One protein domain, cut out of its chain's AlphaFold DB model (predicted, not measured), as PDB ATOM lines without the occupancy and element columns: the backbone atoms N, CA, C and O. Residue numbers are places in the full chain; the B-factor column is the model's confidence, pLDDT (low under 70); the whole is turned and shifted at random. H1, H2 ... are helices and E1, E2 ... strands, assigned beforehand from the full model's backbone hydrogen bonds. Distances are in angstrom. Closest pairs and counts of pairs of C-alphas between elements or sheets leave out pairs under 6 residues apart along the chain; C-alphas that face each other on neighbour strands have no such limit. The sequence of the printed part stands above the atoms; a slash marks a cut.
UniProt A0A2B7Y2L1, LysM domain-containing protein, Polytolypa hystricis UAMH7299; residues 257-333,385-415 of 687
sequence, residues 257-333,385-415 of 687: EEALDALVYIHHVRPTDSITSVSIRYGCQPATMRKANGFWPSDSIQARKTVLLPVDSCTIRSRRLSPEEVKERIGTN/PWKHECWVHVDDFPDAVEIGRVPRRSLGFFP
ATOM      1  N   GLU A 257     471.944  48.726 653.225       58.28
ATOM      2  CA  GLU A 257     471.718  49.957 654.002       58.28
ATOM      3  C   GLU A 257     470.448  49.824 654.855       58.28
ATOM      4  O   GLU A 257     470.501  50.052 656.062       58.28
ATOM      5  N   GLU A 258     469.349  49.315 654.285       58.09
ATOM      6  CA  GLU A 258     468.121  49.037 655.046       58.09
ATOM      7  C   GLU A 258     468.338  48.047 656.201       58.09
ATOM      8  O   GLU A 258     467.779  48.227 657.280       58.09
ATOM      9  N   ALA A 259     469.199  47.039 656.029       63.53
ATOM     10  CA  ALA A 259     469.561  46.106 657.099       63.53
ATOM     11  C   ALA A 259     470.385  46.751 658.239       63.53
ATOM     12  O   ALA A 259     470.463  46.196 659.345       63.53
ATOM     13  N   LEU A 260     471.018  47.904 657.994       77.25
ATOM     14  CA  LEU A 260     471.725  48.699 659.005       77.25
ATOM     15  C   LEU A 260     470.815  49.720 659.699       77.25
ATOM     16  O   LEU A 260     471.155  50.162 660.802       77.25
ATOM     17  N   ASP A 261     469.676  50.051 659.103       89.25
ATOM     18  CA  ASP A 261     468.638  50.880 659.703       89.25
ATOM     19  C   ASP A 261     467.664  50.036 660.548       89.25
ATOM     20  O   ASP A 261     467.629  48.803 660.502       89.25
ATOM     21  N   ALA A 262     466.920  50.708 661.421       91.25
ATOM     22  CA  ALA A 262     465.857  50.126 662.228       91.25
ATOM     23  C   ALA A 262     464.616  51.009 662.173       91.25
ATOM     24  O   ALA A 262     464.714  52.239 662.151       91.25
ATOM     25  N   LEU A 263     463.456  50.358 662.208       94.00
ATOM     26  CA  LEU A 263     462.170  51.029 662.305       94.00
ATOM     27  C   LEU A 263     461.946  51.491 663.743       94.00
ATOM     28  O   LEU A 263     462.101  50.713 664.694       94.00
ATOM     29  N   VAL A 264     461.564  52.754 663.904       95.19
ATOM     30  CA  VAL A 264     461.186  53.335 665.194       95.19
ATOM     31  C   VAL A 264     459.846  54.047 665.091       95.19
ATOM     32  O   VAL A 264     459.606  54.779 664.136       95.19
ATOM     33  N   TYR A 265     459.003  53.882 666.109       95.12
ATOM     34  CA  TYR A 265     457.917  54.824 666.361       95.12
ATOM     35  C   TYR A 265     458.518  56.127 666.890       95.12
ATOM     36  O   TYR A 265     459.345  56.102 667.811       95.12
ATOM     37  N   ILE A 266     458.087  57.255 666.333       95.00
ATOM     38  CA  ILE A 266     458.434  58.588 666.823       95.00
ATOM     39  C   ILE A 266     457.301  59.073 667.720       95.00
ATOM     40  O   ILE A 266     456.170  59.290 667.288       95.00
ATOM     41  N   HIS A 267     457.607  59.225 669.004       94.25
ATOM     42  CA  HIS A 267     456.669  59.728 669.994       94.25
ATOM     43  C   HIS A 267     456.995  61.182 670.344       94.25
ATOM     44  O   HIS A 267     458.063  61.468 670.894       94.25
ATOM     45  N   HIS A 268     456.066  62.095 670.060       94.38
ATOM     46  CA  HIS A 268     456.123  63.479 670.532       94.38
ATOM     47  C   HIS A 268     455.731  63.536 672.012       94.38
ATOM     48  O   HIS A 268     454.626  63.146 672.384       94.38
ATOM     49  N   VAL A 269     456.649  64.010 672.853       94.50
ATOM     50  CA  VAL A 269     456.498  63.994 674.312       94.50
ATOM     51  C   VAL A 269     455.596  65.140 674.760       94.50
ATOM     52  O   VAL A 269     455.929  66.311 674.575       94.50
ATOM     53  N   ARG A 270     454.472  64.816 675.403       92.94
ATOM     54  CA  ARG A 270     453.579  65.798 676.034       92.94
ATOM     55  C   ARG A 270     454.007  66.095 677.482       92.94
ATOM     56  O   ARG A 270     454.614  65.243 678.131       92.94
ATOM     57  N   PRO A 271     453.625  67.251 678.062       93.12
ATOM     58  CA  PRO A 271     453.902  67.574 679.471       93.12
ATOM     59  C   PRO A 271     453.272  66.609 680.495       93.12
ATOM     60  O   PRO A 271     453.662  66.595 681.658       93.12
ATOM     61  N   THR A 272     452.297  65.799 680.078       93.31
ATOM     62  CA  THR A 272     451.669  64.735 680.878       93.31
ATOM     63  C   THR A 272     452.374  63.381 680.744       93.31
ATOM     64  O   THR A 272     452.045  62.433 681.460       93.31
ATOM     65  N   ASP A 273     453.335  63.260 679.827       94.25
ATOM     66  CA  ASP A 273     453.984  61.995 679.527       94.25
ATOM     67  C   ASP A 273     455.121  61.703 680.513       94.25
ATOM     68  O   ASP A 273     455.863  62.580 680.962       94.25
ATOM     69  N   SER A 274     455.246  60.421 680.854       95.50
ATOM     70  CA  SER A 274     456.269  59.868 681.736       95.50
ATOM     71  C   SER A 274     456.903  58.652 681.068       95.50
ATOM     72  O   SER A 274     456.283  58.000 680.223       95.50
ATOM     73  N   ILE A 275     458.118  58.293 681.485       94.81
ATOM     74  CA  ILE A 275     458.808  57.097 680.979       94.81
ATOM     75  C   ILE A 275     457.929  55.837 681.120       94.81
ATOM     76  O   ILE A 275     457.879  55.009 680.220       94.81
ATOM     77  N   THR A 276     457.161  55.723 682.207       94.88
ATOM     78  CA  THR A 276     456.274  54.581 682.457       94.88
ATOM     79  C   THR A 276     455.009  54.642 681.602       94.88
ATOM     80  O   THR A 276     454.644  53.634 681.003       94.88
ATOM     81  N   SER A 277     454.355  55.804 681.483       94.50
ATOM     82  CA  SER A 277     453.114  55.927 680.698       94.50
ATOM     83  C   SER A 277     453.346  55.798 679.191       94.50
ATOM     84  O   SER A 277     452.464  55.321 678.482       94.50
ATOM     85  N   VAL A 278     454.519  56.181 678.678       94.25
ATOM     86  CA  VAL A 278     454.912  55.906 677.284       94.25
ATOM     87  C   VAL A 278     455.276  54.429 677.099       94.25
ATOM     88  O   VAL A 278     454.783  53.804 676.163       94.25
ATOM     89  N   SER A 279     456.035  53.828 678.026       94.69
ATOM     90  CA  SER A 279     456.324  52.384 678.001       94.69
ATOM     91  C   SER A 279     455.070  51.512 677.982       94.69
ATOM     92  O   SER A 279     455.025  50.545 677.228       94.69
ATOM     93  N   ILE A 280     454.060  51.846 678.790       93.75
ATOM     94  CA  ILE A 280     452.790  51.109 678.823       93.75
ATOM     95  C   ILE A 280     452.041  51.288 677.499       93.75
ATOM     96  O   ILE A 280     451.681  50.286 676.893       93.75
ATOM     97  N   ARG A 281     451.878  52.530 677.015       91.69
ATOM     98  CA  ARG A 281     451.150  52.816 675.765       91.69
ATOM     99  C   ARG A 281     451.719  52.089 674.549       91.69
ATOM    100  O   ARG A 281     450.948  51.521 673.804       91.69
ATOM    101  N   TYR A 282     453.036  52.049 674.353       93.50
ATOM    102  CA  TYR A 282     453.624  51.315 673.217       93.50
ATOM    103  C   TYR A 282     453.921  49.833 673.521       93.50
ATOM    104  O   TYR A 282     454.457  49.122 672.670       93.50
ATOM    105  N   GLY A 283     453.628  49.352 674.734       94.06
ATOM    106  CA  GLY A 283     453.995  48.000 675.165       94.06
ATOM    107  C   GLY A 283     455.505  47.733 675.069       94.06
ATOM    108  O   GLY A 283     455.927  46.676 674.608       94.06
ATOM    109  N   CYS A 284     456.329  48.717 675.435       94.31
ATOM    110  CA  CYS A 284     457.785  48.695 675.279       94.31
ATOM    111  C   CYS A 284     458.490  48.719 676.641       94.31
ATOM    112  O   CYS A 284     458.154  49.520 677.518       94.31
ATOM    113  N   GLN A 285     459.506  47.874 676.833       95.19
ATOM    114  CA  GLN A 285     460.227  47.798 678.108       95.19
ATOM    115  C   GLN A 285     460.907  49.147 678.443       95.19
ATOM    116  O   GLN A 285     461.667  49.667 677.620       95.19
ATOM    117  N   PRO A 286     460.745  49.705 679.661       94.50
ATOM    118  CA  PRO A 286     461.317  51.013 680.004       94.50
ATOM    119  C   PRO A 286     462.848  51.032 679.946       94.50
ATOM    120  O   PRO A 286     463.439  52.051 679.598       94.50
ATOM    121  N   ALA A 287     463.506  49.898 680.215       94.19
ATOM    122  CA  ALA A 287     464.946  49.745 680.013       94.19
ATOM    123  C   ALA A 287     465.346  49.906 678.532       94.19
ATOM    124  O   ALA A 287     466.317  50.599 678.236       94.19
ATOM    125  N   THR A 288     464.569  49.333 677.606       93.50
ATOM    126  CA  THR A 288     464.778  49.459 676.157       93.50
ATOM    127  C   THR A 288     464.583  50.892 675.687       93.50
ATOM    128  O   THR A 288     465.479  51.425 675.040       93.50
ATOM    129  N   MET A 289     463.487  51.559 676.066       94.25
ATOM    130  CA  MET A 289     463.268  52.962 675.693       94.25
ATOM    131  C   MET A 289     464.366  53.883 676.252       94.25
ATOM    132  O   MET A 289     464.888  54.729 675.517       94.25
ATOM    133  N   ARG A 290     464.780  53.691 677.516       94.94
ATOM    134  CA  ARG A 290     465.915  54.429 678.095       94.94
ATOM    135  C   ARG A 290     467.201  54.189 677.306       94.94
ATOM    136  O   ARG A 290     467.872  55.153 676.952       94.94
ATOM    137  N   LYS A 291     467.515  52.934 676.971       93.75
ATOM    138  CA  LYS A 291     468.722  52.555 676.222       93.75
ATOM    139  C   LYS A 291     468.714  53.075 674.777       93.75
ATOM    140  O   LYS A 291     469.734  53.573 674.322       93.75
ATOM    141  N   ALA A 292     467.579  53.003 674.077       93.19
ATOM    142  CA  ALA A 292     467.414  53.484 672.702       93.19
ATOM    143  C   ALA A 292     467.732  54.976 672.572       93.19
ATOM    144  O   ALA A 292     468.457  55.376 671.664       93.19
ATOM    145  N   ASN A 293     467.240  55.769 673.523       94.00
ATOM    146  CA  ASN A 293     467.385  57.220 673.521       94.00
ATOM    147  C   ASN A 293     468.650  57.689 674.263       94.00
ATOM    148  O   ASN A 293     469.154  58.776 673.990       94.00
ATOM    149  N   GLY A 294     469.190  56.897 675.193       92.25
ATOM    150  CA  GLY A 294     470.279  57.315 676.080       92.25
ATOM    151  C   GLY A 294     469.798  58.155 677.267       92.25
ATOM    152  O   GLY A 294     470.457  59.122 677.632       92.25
ATOM    153  N   PHE A 295     468.639  57.817 677.841       94.44
ATOM    154  CA  PHE A 295     468.182  58.368 679.122       94.44
ATOM    155  C   PHE A 295     468.851  57.633 680.290       94.44
ATOM    156  O   PHE A 295     468.819  56.399 680.358       94.44
ATOM    157  N   TRP A 296     469.369  58.376 681.262       93.06
ATOM    158  CA  TRP A 296     469.775  57.845 682.564       93.06
ATOM    159  C   TRP A 296     468.546  57.457 683.403       93.06
ATOM    160  O   TRP A 296     467.430  57.880 683.094       93.06
ATOM    161  N   PRO A 297     468.689  56.650 684.474       90.50
ATOM    162  CA  PRO A 297     467.561  56.262 685.330       90.50
ATOM    163  C   PRO A 297     466.824  57.448 685.973       90.50
ATOM    164  O   PRO A 297     465.605  57.390 686.138       90.50
ATOM    165  N   SER A 298     467.561  58.515 686.293       93.00
ATOM    166  CA  SER A 298     467.072  59.778 686.860       93.00
ATOM    167  C   SER A 298     466.390  60.705 685.854       93.00
ATOM    168  O   SER A 298     465.706  61.636 686.270       93.00
ATOM    169  N   ASP A 299     466.579  60.488 684.550       93.69
ATOM    170  CA  ASP A 299     466.108  61.437 683.543       93.69
ATOM    171  C   ASP A 299     464.588  61.363 683.385       93.69
ATOM    172  O   ASP A 299     464.005  60.274 683.261       93.69
ATOM    173  N   SER A 300     463.966  62.544 683.333       93.75
ATOM    174  CA  SER A 300     462.586  62.711 682.885       93.75
ATOM    175  C   SER A 300     462.514  62.615 681.363       93.75
ATOM    176  O   SER A 300     463.360  63.157 680.651       93.75
ATOM    177  N   ILE A 301     461.456  61.981 680.856       94.94
ATOM    178  CA  ILE A 301     461.185  61.896 679.415       94.94
ATOM    179  C   ILE A 301     461.005  63.288 678.780       94.94
ATOM    180  O   ILE A 301     461.393  63.504 677.636       94.94
ATOM    181  N   GLN A 302     460.511  64.249 679.568       94.19
ATOM    182  CA  GLN A 302     460.246  65.641 679.186       94.19
ATOM    183  C   GLN A 302     461.520  66.449 678.893       94.19
ATOM    184  O   GLN A 302     461.440  67.548 678.356       94.19
ATOM    185  N   ALA A 303     462.706  65.899 679.185       92.31
ATOM    186  CA  ALA A 303     463.977  66.470 678.748       92.31
ATOM    187  C   ALA A 303     464.163  66.435 677.212       92.31
ATOM    188  O   ALA A 303     465.161  66.947 676.707       92.31
ATOM    189  N   ARG A 304     463.241  65.812 676.460       91.81
ATOM    190  CA  ARG A 304     463.257  65.745 674.992       91.81
ATOM    191  C   ARG A 304     461.878  66.029 674.412       91.81
ATOM    192  O   ARG A 304     460.873  65.626 674.982       91.81
ATOM    193  N   LYS A 305     461.854  66.662 673.234       93.81
ATOM    194  CA  LYS A 305     460.630  66.888 672.445       93.81
ATOM    195  C   LYS A 305     460.120  65.603 671.781       93.81
ATOM    196  O   LYS A 305     458.915  65.416 671.652       93.81
ATOM    197  N   THR A 306     461.033  64.722 671.368       94.06
ATOM    198  CA  THR A 306     460.722  63.445 670.714       94.06
ATOM    199  C   THR A 306     461.511  62.291 671.323       94.06
ATOM    200  O   THR A 306     462.626  62.461 671.829       94.06
ATOM    201  N   VAL A 307     460.906  61.106 671.291       94.88
ATOM    202  CA  VAL A 307     461.455  59.850 671.805       94.88
ATOM    203  C   VAL A 307     461.269  58.766 670.754       94.88
ATOM    204  O   VAL A 307     460.185  58.612 670.198       94.88
ATOM    205  N   LEU A 308     462.337  58.016 670.491       95.44
ATOM    206  CA  LEU A 308     462.369  56.957 669.486       95.44
ATOM    207  C   LEU A 308     462.174  55.597 670.165       95.44
ATOM    208  O   LEU A 308     462.922  55.255 671.088       95.44
ATOM    209  N   LEU A 309     461.193  54.815 669.718       95.19
ATOM    210  CA  LEU A 309     460.916  53.478 670.247       95.19
ATOM    211  C   LEU A 309     461.124  52.420 669.153       95.19
ATOM    212  O   LEU A 309     460.371  52.430 668.181       95.19
ATOM    213  N   PRO A 310     462.106  51.502 669.278       95.12
ATOM    214  CA  PRO A 310     462.311  50.423 668.309       95.12
ATOM    215  C   PRO A 310     461.048  49.579 668.133       95.12
ATOM    216  O   PRO A 310     460.552  49.018 669.113       95.12
ATOM    217  N   VAL A 311     460.550  49.470 666.896       93.81
ATOM    218  CA  VAL A 311     459.315  48.729 666.576       93.81
ATOM    219  C   VAL A 311     459.436  47.272 667.031       93.81
ATOM    220  O   VAL A 311     458.554  46.784 667.730       93.81
ATOM    221  N   ASP A 312     460.590  46.640 666.782       91.38
ATOM    222  CA  ASP A 312     460.953  45.275 667.212       91.38
ATOM    223  C   ASP A 312     460.811  45.018 668.732       91.38
ATOM    224  O   ASP A 312     460.850  43.874 669.178       91.38
ATOM    225  N   SER A 313     460.729  46.070 669.554       92.81
ATOM    226  CA  SER A 313     460.646  46.001 671.024       92.81
ATOM    227  C   SER A 313     459.325  46.510 671.604       92.81
ATOM    228  O   SER A 313     459.196  46.606 672.825       92.81
ATOM    229  N   CYS A 314     458.367  46.856 670.747       93.31
ATOM    230  CA  CYS A 314     457.039  47.320 671.125       93.31
ATOM    231  C   CYS A 314     456.026  46.206 670.848       93.31
ATOM    232  O   CYS A 314     456.004  45.648 669.755       93.31
ATOM    233  N   THR A 315     455.164  45.879 671.814       93.00
ATOM    234  CA  THR A 315     454.113  44.863 671.614       93.00
ATOM    235  C   THR A 315     452.810  45.435 671.057       93.00
ATOM    236  O   THR A 315     451.854  44.681 670.868       93.00
ATOM    237  N   ILE A 316     452.733  46.751 670.837       90.81
ATOM    238  CA  ILE A 316     451.517  47.382 670.330       90.81
ATOM    239  C   ILE A 316     451.237  47.012 668.871       90.81
ATOM    240  O   ILE A 316     452.138  46.942 668.034       90.81
ATOM    241  N   ARG A 317     449.958  46.769 668.576       85.31
ATOM    242  CA  ARG A 317     449.464  46.544 667.219       85.31
ATOM    243  C   ARG A 317     449.234  47.883 666.542       85.31
ATOM    244  O   ARG A 317     448.788  48.842 667.162       85.31
ATOM    245  N   SER A 318     449.579  47.938 665.266       85.44
ATOM    246  CA  SER A 318     449.633  49.194 664.542       85.44
ATOM    247  C   SER A 318     449.285  48.947 663.072       85.44
ATOM    248  O   SER A 318     449.904  48.092 662.431       85.44
ATOM    249  N   ARG A 319     448.297  49.663 662.533       87.38
ATOM    250  CA  ARG A 319     447.850  49.545 661.136       87.38
ATOM    251  C   ARG A 319     448.440  50.689 660.316       87.38
ATOM    252  O   ARG A 319     448.193  51.848 660.633       87.38
ATOM    253  N   ARG A 320     449.180  50.375 659.243       86.19
ATOM    254  CA  ARG A 320     449.626  51.390 658.269       86.19
ATOM    255  C   ARG A 320     448.407  52.128 657.710       86.19
ATOM    256  O   ARG A 320     447.432  51.479 657.330       86.19
ATOM    257  N   LEU A 321     448.471  53.454 657.701       84.38
ATOM    258  CA  LEU A 321     447.422  54.316 657.167       84.38
ATOM    259  C   LEU A 321     447.663  54.600 655.683       84.38
ATOM    260  O   LEU A 321     448.803  54.763 655.248       84.38
ATOM    261  N   SER A 322     446.577  54.684 654.920       83.06
ATOM    262  CA  SER A 322     446.570  55.248 653.569       83.06
ATOM    263  C   SER A 322     446.806  56.767 653.632       83.06
ATOM    264  O   SER A 322     446.306  57.394 654.567       83.06
ATOM    265  N   PRO A 323     447.510  57.396 652.668       76.00
ATOM    266  CA  PRO A 323     447.759  58.845 652.671       76.00
ATOM    267  C   PRO A 323     446.492  59.708 652.825       76.00
ATOM    268  O   PRO A 323     446.554  60.757 653.466       76.00
ATOM    269  N   GLU A 324     445.334  59.255 652.339       76.94
ATOM    270  CA  GLU A 324     444.066  59.976 652.540       76.94
ATOM    271  C   GLU A 324     443.574  59.901 654.000       76.94
ATOM    272  O   GLU A 324     443.236  60.924 654.593       76.94
ATOM    273  N   GLU A 325     443.651  58.722 654.638       76.56
ATOM    274  CA  GLU A 325     443.334  58.552 656.069       76.56
ATOM    275  C   GLU A 325     444.288  59.377 656.961       76.56
ATOM    276  O   GLU A 325     443.917  59.822 658.051       76.56
ATOM    277  N   VAL A 326     445.531  59.588 656.508       78.25
ATOM    278  CA  VAL A 326     446.519  60.459 657.165       78.25
ATOM    279  C   VAL A 326     446.110  61.924 657.047       78.25
ATOM    280  O   VAL A 326     446.132  62.640 658.048       78.25
ATOM    281  N   LYS A 327     445.710  62.376 655.854       77.06
ATOM    282  CA  LYS A 327     445.288  63.761 655.607       77.06
ATOM    283  C   LYS A 327     444.068  64.143 656.443       77.06
ATOM    284  O   LYS A 327     444.058  65.229 657.019       77.06
ATOM    285  N   GLU A 328     443.091  63.247 656.571       75.25
ATOM    286  CA  GLU A 328     441.933  63.449 657.447       75.25
ATOM    287  C   GLU A 328     442.348  63.591 658.919       75.25
ATOM    288  O   GLU A 328     441.926  64.531 659.585       75.25
ATOM    289  N   ARG A 329     443.221  62.710 659.426       69.25
ATOM    290  CA  ARG A 329     443.589  62.666 660.856       69.25
ATOM    291  C   ARG A 329     444.608  63.721 661.285       69.25
ATOM    292  O   ARG A 329     444.561  64.178 662.423       69.25
ATOM    293  N   ILE A 330     445.528  64.109 660.405       70.62
ATOM    294  CA  ILE A 330     446.501  65.180 660.673       70.62
ATOM    295  C   ILE A 330     445.863  66.554 660.401       70.62
ATOM    296  O   ILE A 330     446.067  67.490 661.173       70.62
ATOM    297  N   GLY A 331     445.029  66.674 659.360       52.06
ATOM    298  CA  GLY A 331     444.369  67.927 658.983       52.06
ATOM    299  C   GLY A 331     443.359  68.452 660.011       52.06
ATOM    300  O   GLY A 331     443.194  69.665 660.145       52.06
ATOM    301  N   THR A 332     442.720  67.578 660.797       49.09
ATOM    302  CA  THR A 332     441.724  67.983 661.809       49.09
ATOM    303  C   THR A 332     442.300  68.702 663.029       49.09
ATOM    304  O   THR A 332     441.553  69.369 663.744       49.09
ATOM    305  N   ASN A 333     443.612  68.626 663.270       48.12
ATOM    306  CA  ASN A 333     444.234  69.252 664.442       48.12
ATOM    307  C   ASN A 333     444.526  70.758 664.265       48.12
ATOM    308  O   ASN A 333     444.931  71.408 665.226       48.12
ATOM    309  N   PRO A 385     466.621  63.456 662.738       84.75
ATOM    310  CA  PRO A 385     467.628  62.388 662.739       84.75
ATOM    311  C   PRO A 385     467.074  61.010 662.311       84.75
ATOM    312  O   PRO A 385     467.744  59.991 662.499       84.75
ATOM    313  N   TRP A 386     465.858  60.976 661.759       91.75
ATOM    314  CA  TRP A 386     465.178  59.834 661.156       91.75
ATOM    315  C   TRP A 386     464.707  60.198 659.742       91.75
ATOM    316  O   TRP A 386     464.310  61.332 659.487       91.75
ATOM    317  N   LYS A 387     464.711  59.224 658.828       91.56
ATOM    318  CA  LYS A 387     464.012  59.333 657.537       91.56
ATOM    319  C   LYS A 387     462.564  58.876 657.746       91.56
ATOM    320  O   LYS A 387     462.367  57.842 658.382       91.56
ATOM    321  N   HIS A 388     461.564  59.589 657.233       92.31
ATOM    322  CA  HIS A 388     460.169  59.126 657.280       92.31
ATOM    323  C   HIS A 388     459.998  57.801 656.508       92.31
ATOM    324  O   HIS A 388     460.613  57.631 655.457       92.31
ATOM    325  N   GLU A 389     459.163  56.875 656.995       90.75
ATOM    326  CA  GLU A 389     458.719  55.706 656.215       90.75
ATOM    327  C   GLU A 389     457.205  55.683 656.008       90.75
ATOM    328  O   GLU A 389     456.750  55.531 654.876       90.75
ATOM    329  N   CYS A 390     456.422  55.744 657.086       91.00
ATOM    330  CA  CYS A 390     454.966  55.706 656.981       91.00
ATOM    331  C   CYS A 390     454.273  56.247 658.231       91.00
ATOM    332  O   CYS A 390     454.842  56.290 659.323       91.00
ATOM    333  N   TRP A 391     453.002  56.598 658.065       93.56
ATOM    334  CA  TRP A 391     452.088  56.899 659.158       93.56
ATOM    335  C   TRP A 391     451.265  55.673 659.524       93.56
ATOM    336  O   TRP A 391     450.849  54.889 658.664       93.56
ATOM    337  N   VAL A 392     451.029  55.503 660.818       92.25
ATOM    338  CA  VAL A 392     450.436  54.288 661.361       92.25
ATOM    339  C   VAL A 392     449.427  54.652 662.444       92.25
ATOM    340  O   VAL A 392     449.714  55.436 663.347       92.25
ATOM    341  N   HIS A 393     448.229  54.081 662.355       91.00
ATOM    342  CA  HIS A 393     447.257  54.145 663.434       91.00
ATOM    343  C   HIS A 393     447.632  53.119 664.492       91.00
ATOM    344  O   HIS A 393     447.879  51.949 664.191       91.00
ATOM    345  N   VAL A 394     447.697  53.591 665.725       87.44
ATOM    346  CA  VAL A 394     448.075  52.822 666.898       87.44
ATOM    347  C   VAL A 394     446.850  52.828 667.800       87.44
ATOM    348  O   VAL A 394     446.329  53.902 668.104       87.44
ATOM    349  N   ASP A 395     446.376  51.645 668.189       75.81
ATOM    350  CA  ASP A 395     445.269  51.526 669.140       75.81
ATOM    351  C   ASP A 395     445.625  52.332 670.418       75.81
ATOM    352  O   ASP A 395     446.796  52.462 670.769       75.81
ATOM    353  N   ASP A 396     444.644  52.948 671.078       77.50
ATOM    354  CA  ASP A 396     444.820  53.935 672.169       77.50
ATOM    355  C   ASP A 396     445.386  55.329 671.782       77.50
ATOM    356  O   ASP A 396     445.437  56.218 672.640       77.50
ATOM    357  N   PHE A 397     445.749  55.591 670.516       80.06
ATOM    358  CA  PHE A 397     446.130  56.932 670.038       80.06
ATOM    359  C   PHE A 397     445.090  57.512 669.055       80.06
ATOM    360  O   PHE A 397     444.774  56.874 668.050       80.06
ATOM    361  N   PRO A 398     444.563  58.735 669.291       78.38
ATOM    362  CA  PRO A 398     443.663  59.386 668.337       78.38
ATOM    363  C   PRO A 398     444.417  59.854 667.080       78.38
ATOM    364  O   PRO A 398     443.927  59.690 665.959       78.38
ATOM    365  N   ASP A 399     445.620  60.393 667.283       84.38
ATOM    366  CA  ASP A 399     446.502  60.921 666.246       84.38
ATOM    367  C   ASP A 399     447.247  59.795 665.508       84.38
ATOM    368  O   ASP A 399     447.537  58.736 666.073       84.38
ATOM    369  N   ALA A 400     447.604  60.034 664.245       88.19
ATOM    370  CA  ALA A 400     448.503  59.148 663.508       88.19
ATOM    371  C   ALA A 400     449.920  59.201 664.111       88.19
ATOM    372  O   ALA A 400     450.438  60.278 664.401       88.19
ATOM    373  N   VAL A 401     450.563  58.042 664.277       91.38
ATOM    374  CA  VAL A 401     451.941  57.939 664.779       91.38
ATOM    375  C   VAL A 401     452.897  57.771 663.603       91.38
ATOM    376  O   VAL A 401     452.663  56.952 662.712       91.38
ATOM    377  N   GLU A 402     453.981  58.539 663.604       94.50
ATOM    378  CA  GLU A 402     455.024  58.450 662.585       94.50
ATOM    379  C   GLU A 402     455.931  57.232 662.845       94.50
ATOM    380  O   GLU A 402     456.390  57.012 663.972       94.50
ATOM    381  N   ILE A 403     456.222  56.452 661.800       93.94
ATOM    382  CA  ILE A 403     457.335  55.498 661.775       93.94
ATOM    383  C   ILE A 403     458.438  56.049 660.877       93.94
ATOM    384  O   ILE A 403     458.200  56.392 659.716       93.94
ATOM    385  N   GLY A 404     459.660  56.057 661.406       94.00
ATOM    386  CA  GLY A 404     460.858  56.445 660.675       94.00
ATOM    387  C   GLY A 404     461.953  55.384 660.709       94.00
ATOM    388  O   GLY A 404     461.994  54.513 661.583       94.00
ATOM    389  N   ARG A 405     462.871  55.491 659.749       94.25
ATOM    390  CA  ARG A 405     464.119  54.731 659.674       94.25
ATOM    391  C   ARG A 405     465.238  55.493 660.350       94.25
ATOM    392  O   ARG A 405     465.495  56.657 660.042       94.25
ATOM    393  N   VAL A 406     465.914  54.810 661.266       92.50
ATOM    394  CA  VAL A 406     467.040  55.346 662.026       92.50
ATOM    395  C   VAL A 406     468.190  54.340 661.999       92.50
ATOM    396  O   VAL A 406     467.968  53.174 662.335       92.50
ATOM    397  N   PRO A 407     469.430  54.756 661.679       91.06
ATOM    398  CA  PRO A 407     470.584  53.867 661.713       91.06
ATOM    399  C   PRO A 407     470.731  53.166 663.063       91.06
ATOM    400  O   PRO A 407     470.848  53.813 664.102       91.06
ATOM    401  N   ARG A 408     470.837  51.831 663.076       87.88
ATOM    402  CA  ARG A 408     470.974  51.029 664.313       87.88
ATOM    403  C   ARG A 408     472.122  51.494 665.213       87.88
ATOM    404  O   ARG A 408     472.083  51.288 666.419       87.88
ATOM    405  N   ARG A 409     473.137  52.143 664.632       85.81
ATOM    406  CA  ARG A 409     474.292  52.738 665.324       85.81
ATOM    407  C   ARG A 409     474.001  54.019 666.123       85.81
ATOM    408  O   ARG A 409     474.826  54.351 666.970       85.81
ATOM    409  N   SER A 410     472.923  54.756 665.832       87.31
ATOM    410  CA  SER A 410     472.541  55.981 666.561       87.31
ATOM    411  C   SER A 410     471.564  55.700 667.704       87.31
ATOM    412  O   SER A 410     471.602  56.389 668.720       87.31
ATOM    413  N   LEU A 411     470.755  54.643 667.592       86.31
ATOM    414  CA  LEU A 411     469.965  54.115 668.701       86.31
ATOM    415  C   LEU A 411     470.888  53.379 669.676       86.31
ATOM    416  O   LEU A 411     471.440  52.331 669.346       86.31
ATOM    417  N   GLY A 412     470.990  53.854 670.919       83.56
ATOM    418  CA  GLY A 412     471.814  53.201 671.951       83.56
ATOM    419  C   GLY A 412     471.361  51.774 672.307       83.56
ATOM    420  O   GLY A 412     472.061  51.050 673.016       83.56
ATOM    421  N   PHE A 413     470.196  51.355 671.800       85.38
ATOM    422  CA  PHE A 413     469.591  50.041 671.988       85.38
ATOM    423  C   PHE A 413     470.396  48.897 671.362       85.38
ATOM    424  O   PHE A 413     470.635  47.890 672.038       85.38
ATOM    425  N   PHE A 414     470.830  49.032 670.107       81.88
ATOM    426  CA  PHE A 414     471.484  47.940 669.389       81.88
ATOM    427  C   PHE A 414     472.956  47.792 669.817       81.88
ATOM    428  O   PHE A 414     473.631  48.786 670.099       81.88
ATOM    429  N   PRO A 415     473.498  46.561 669.895       78.38
ATOM    430  CA  PRO A 415     474.897  46.356 670.248       78.38
ATOM    431  C   PRO A 415     475.800  46.976 669.175       78.38
ATOM    432  O   PRO A 415     475.800  46.553 668.018       78.38
TER     433      PRO A 415
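AT A GLANCE: This is residues 257 to 333 and 385 to 415 of the 687 residues of the protein "LysM domain-containing protein" of Polytolypa hystricis UAMH7299 (UniProt A0A2B7Y2L1). What does the model look like at first sight? It is one strongly twisted wall of five antiparallel strands, with small helices at two places on it: H2 stands beside the edge strand E2 with H1 packed about square to it, and H3 crosses over E4 toward the opposite end. The strand E4 bends within the wall, pairing with E5 over its first part and with the short edge strand E3 over its last. What is it made of? The printed part has 108 residues with three named helices and five named strands, E1 H1 H2 E2 E3 H3 E4 E5 along the chain; the sheet's order is E2 E1 E5 E4 E3, and the class is mixed, helices and strands. How large is it? It is compact, with a radius of gyration of the C-alphas of 13.7 A and spans of 39 by 37 by 23 A.

IN THESE COORDINATES: What comes first along the printed part? E1 is residues 261 to 268, 20.8 A from first to last C-alpha, beginning with C-alpha 261 at (468.638, 50.880, 659.703). H1 is residues 275 to 281, 10.2 A long, and H2 is residues 286 to 293, 10.8 A long. What follows up to the cut? E2 is residues 306 to 310, 13.3 A long, and E3 is residues 318 to 320, 6.6 A long. H3, residues 323 to 331, is 11.6 A long, with C-alpha 323 at (447.759, 58.845, 652.671). Which elements come after the cut? E4 is residues 387 to 394, 19.6 A long, and E5 is residues 401 to 407, 19.3 A long, with C-alpha 407 at (470.584, 53.867, 661.713).

HOW THE PARTS SIT: Which strands are beside E1? E1 is an inner strand, antiparallel to E5 at 140 degrees, with N 264 and O 404 at 2.9 A, and antiparallel to E2, also at 140 degrees, with N 267 and O 307 at 2.9 A. How does the sheet go on beyond E5? E4 and E5 form a hairpin, antiparallel at 144 degrees, with N 403 and O 390 at 2.8 A, and E4 bends by 54 degrees at residue 390. E3 is antiparallel to E4 at 122 degrees, with N 393 and O 319 at 2.8 A; these N and O pairs are within hydrogen-bond range. Where are H1 and H2? They touch, with the C-alphas of Ser 279 and Pro 286 closest at 5.6 A, and are about perpendicular at 75 degrees. H1 only grazes the sheet, while H2 is on it at the sheet's level, at a height of 3.1 A, and its closest C-alphas to E2 are those of Met 289 and Leu 309, 6.0 A apart. Where is H3? It is on the sheet at a height of 10.2 A, over E4 and only just over E5, with 3 of its C-alphas falling there, and it runs across the strands at 79 degrees to E4 on the local plane; the closest C-alphas of H3 and E4 are those of Val 326 and Trp 391, 6.9 A apart. In H1, H2 and H3 every O i to N i+4 pair is within hydrogen-bond range.

THE WHOLE: How far does the printed part reach? The two C-alphas farthest apart, those of Ser 298 and Glu 324, are 41.3 A apart. Where is the chain cut, and which link is long? Residues 334 to 384 are not printed, and C-alphas 333 and 385 are 24.4 A apart across the cut. Of the links printed whole, that from H2 to E2, residues 294 to 305, is long. Where is confidence low? The mean pLDDT of the printed part is 87.8, and residues 257 to 259, 329 and 331 to 333 are under 70.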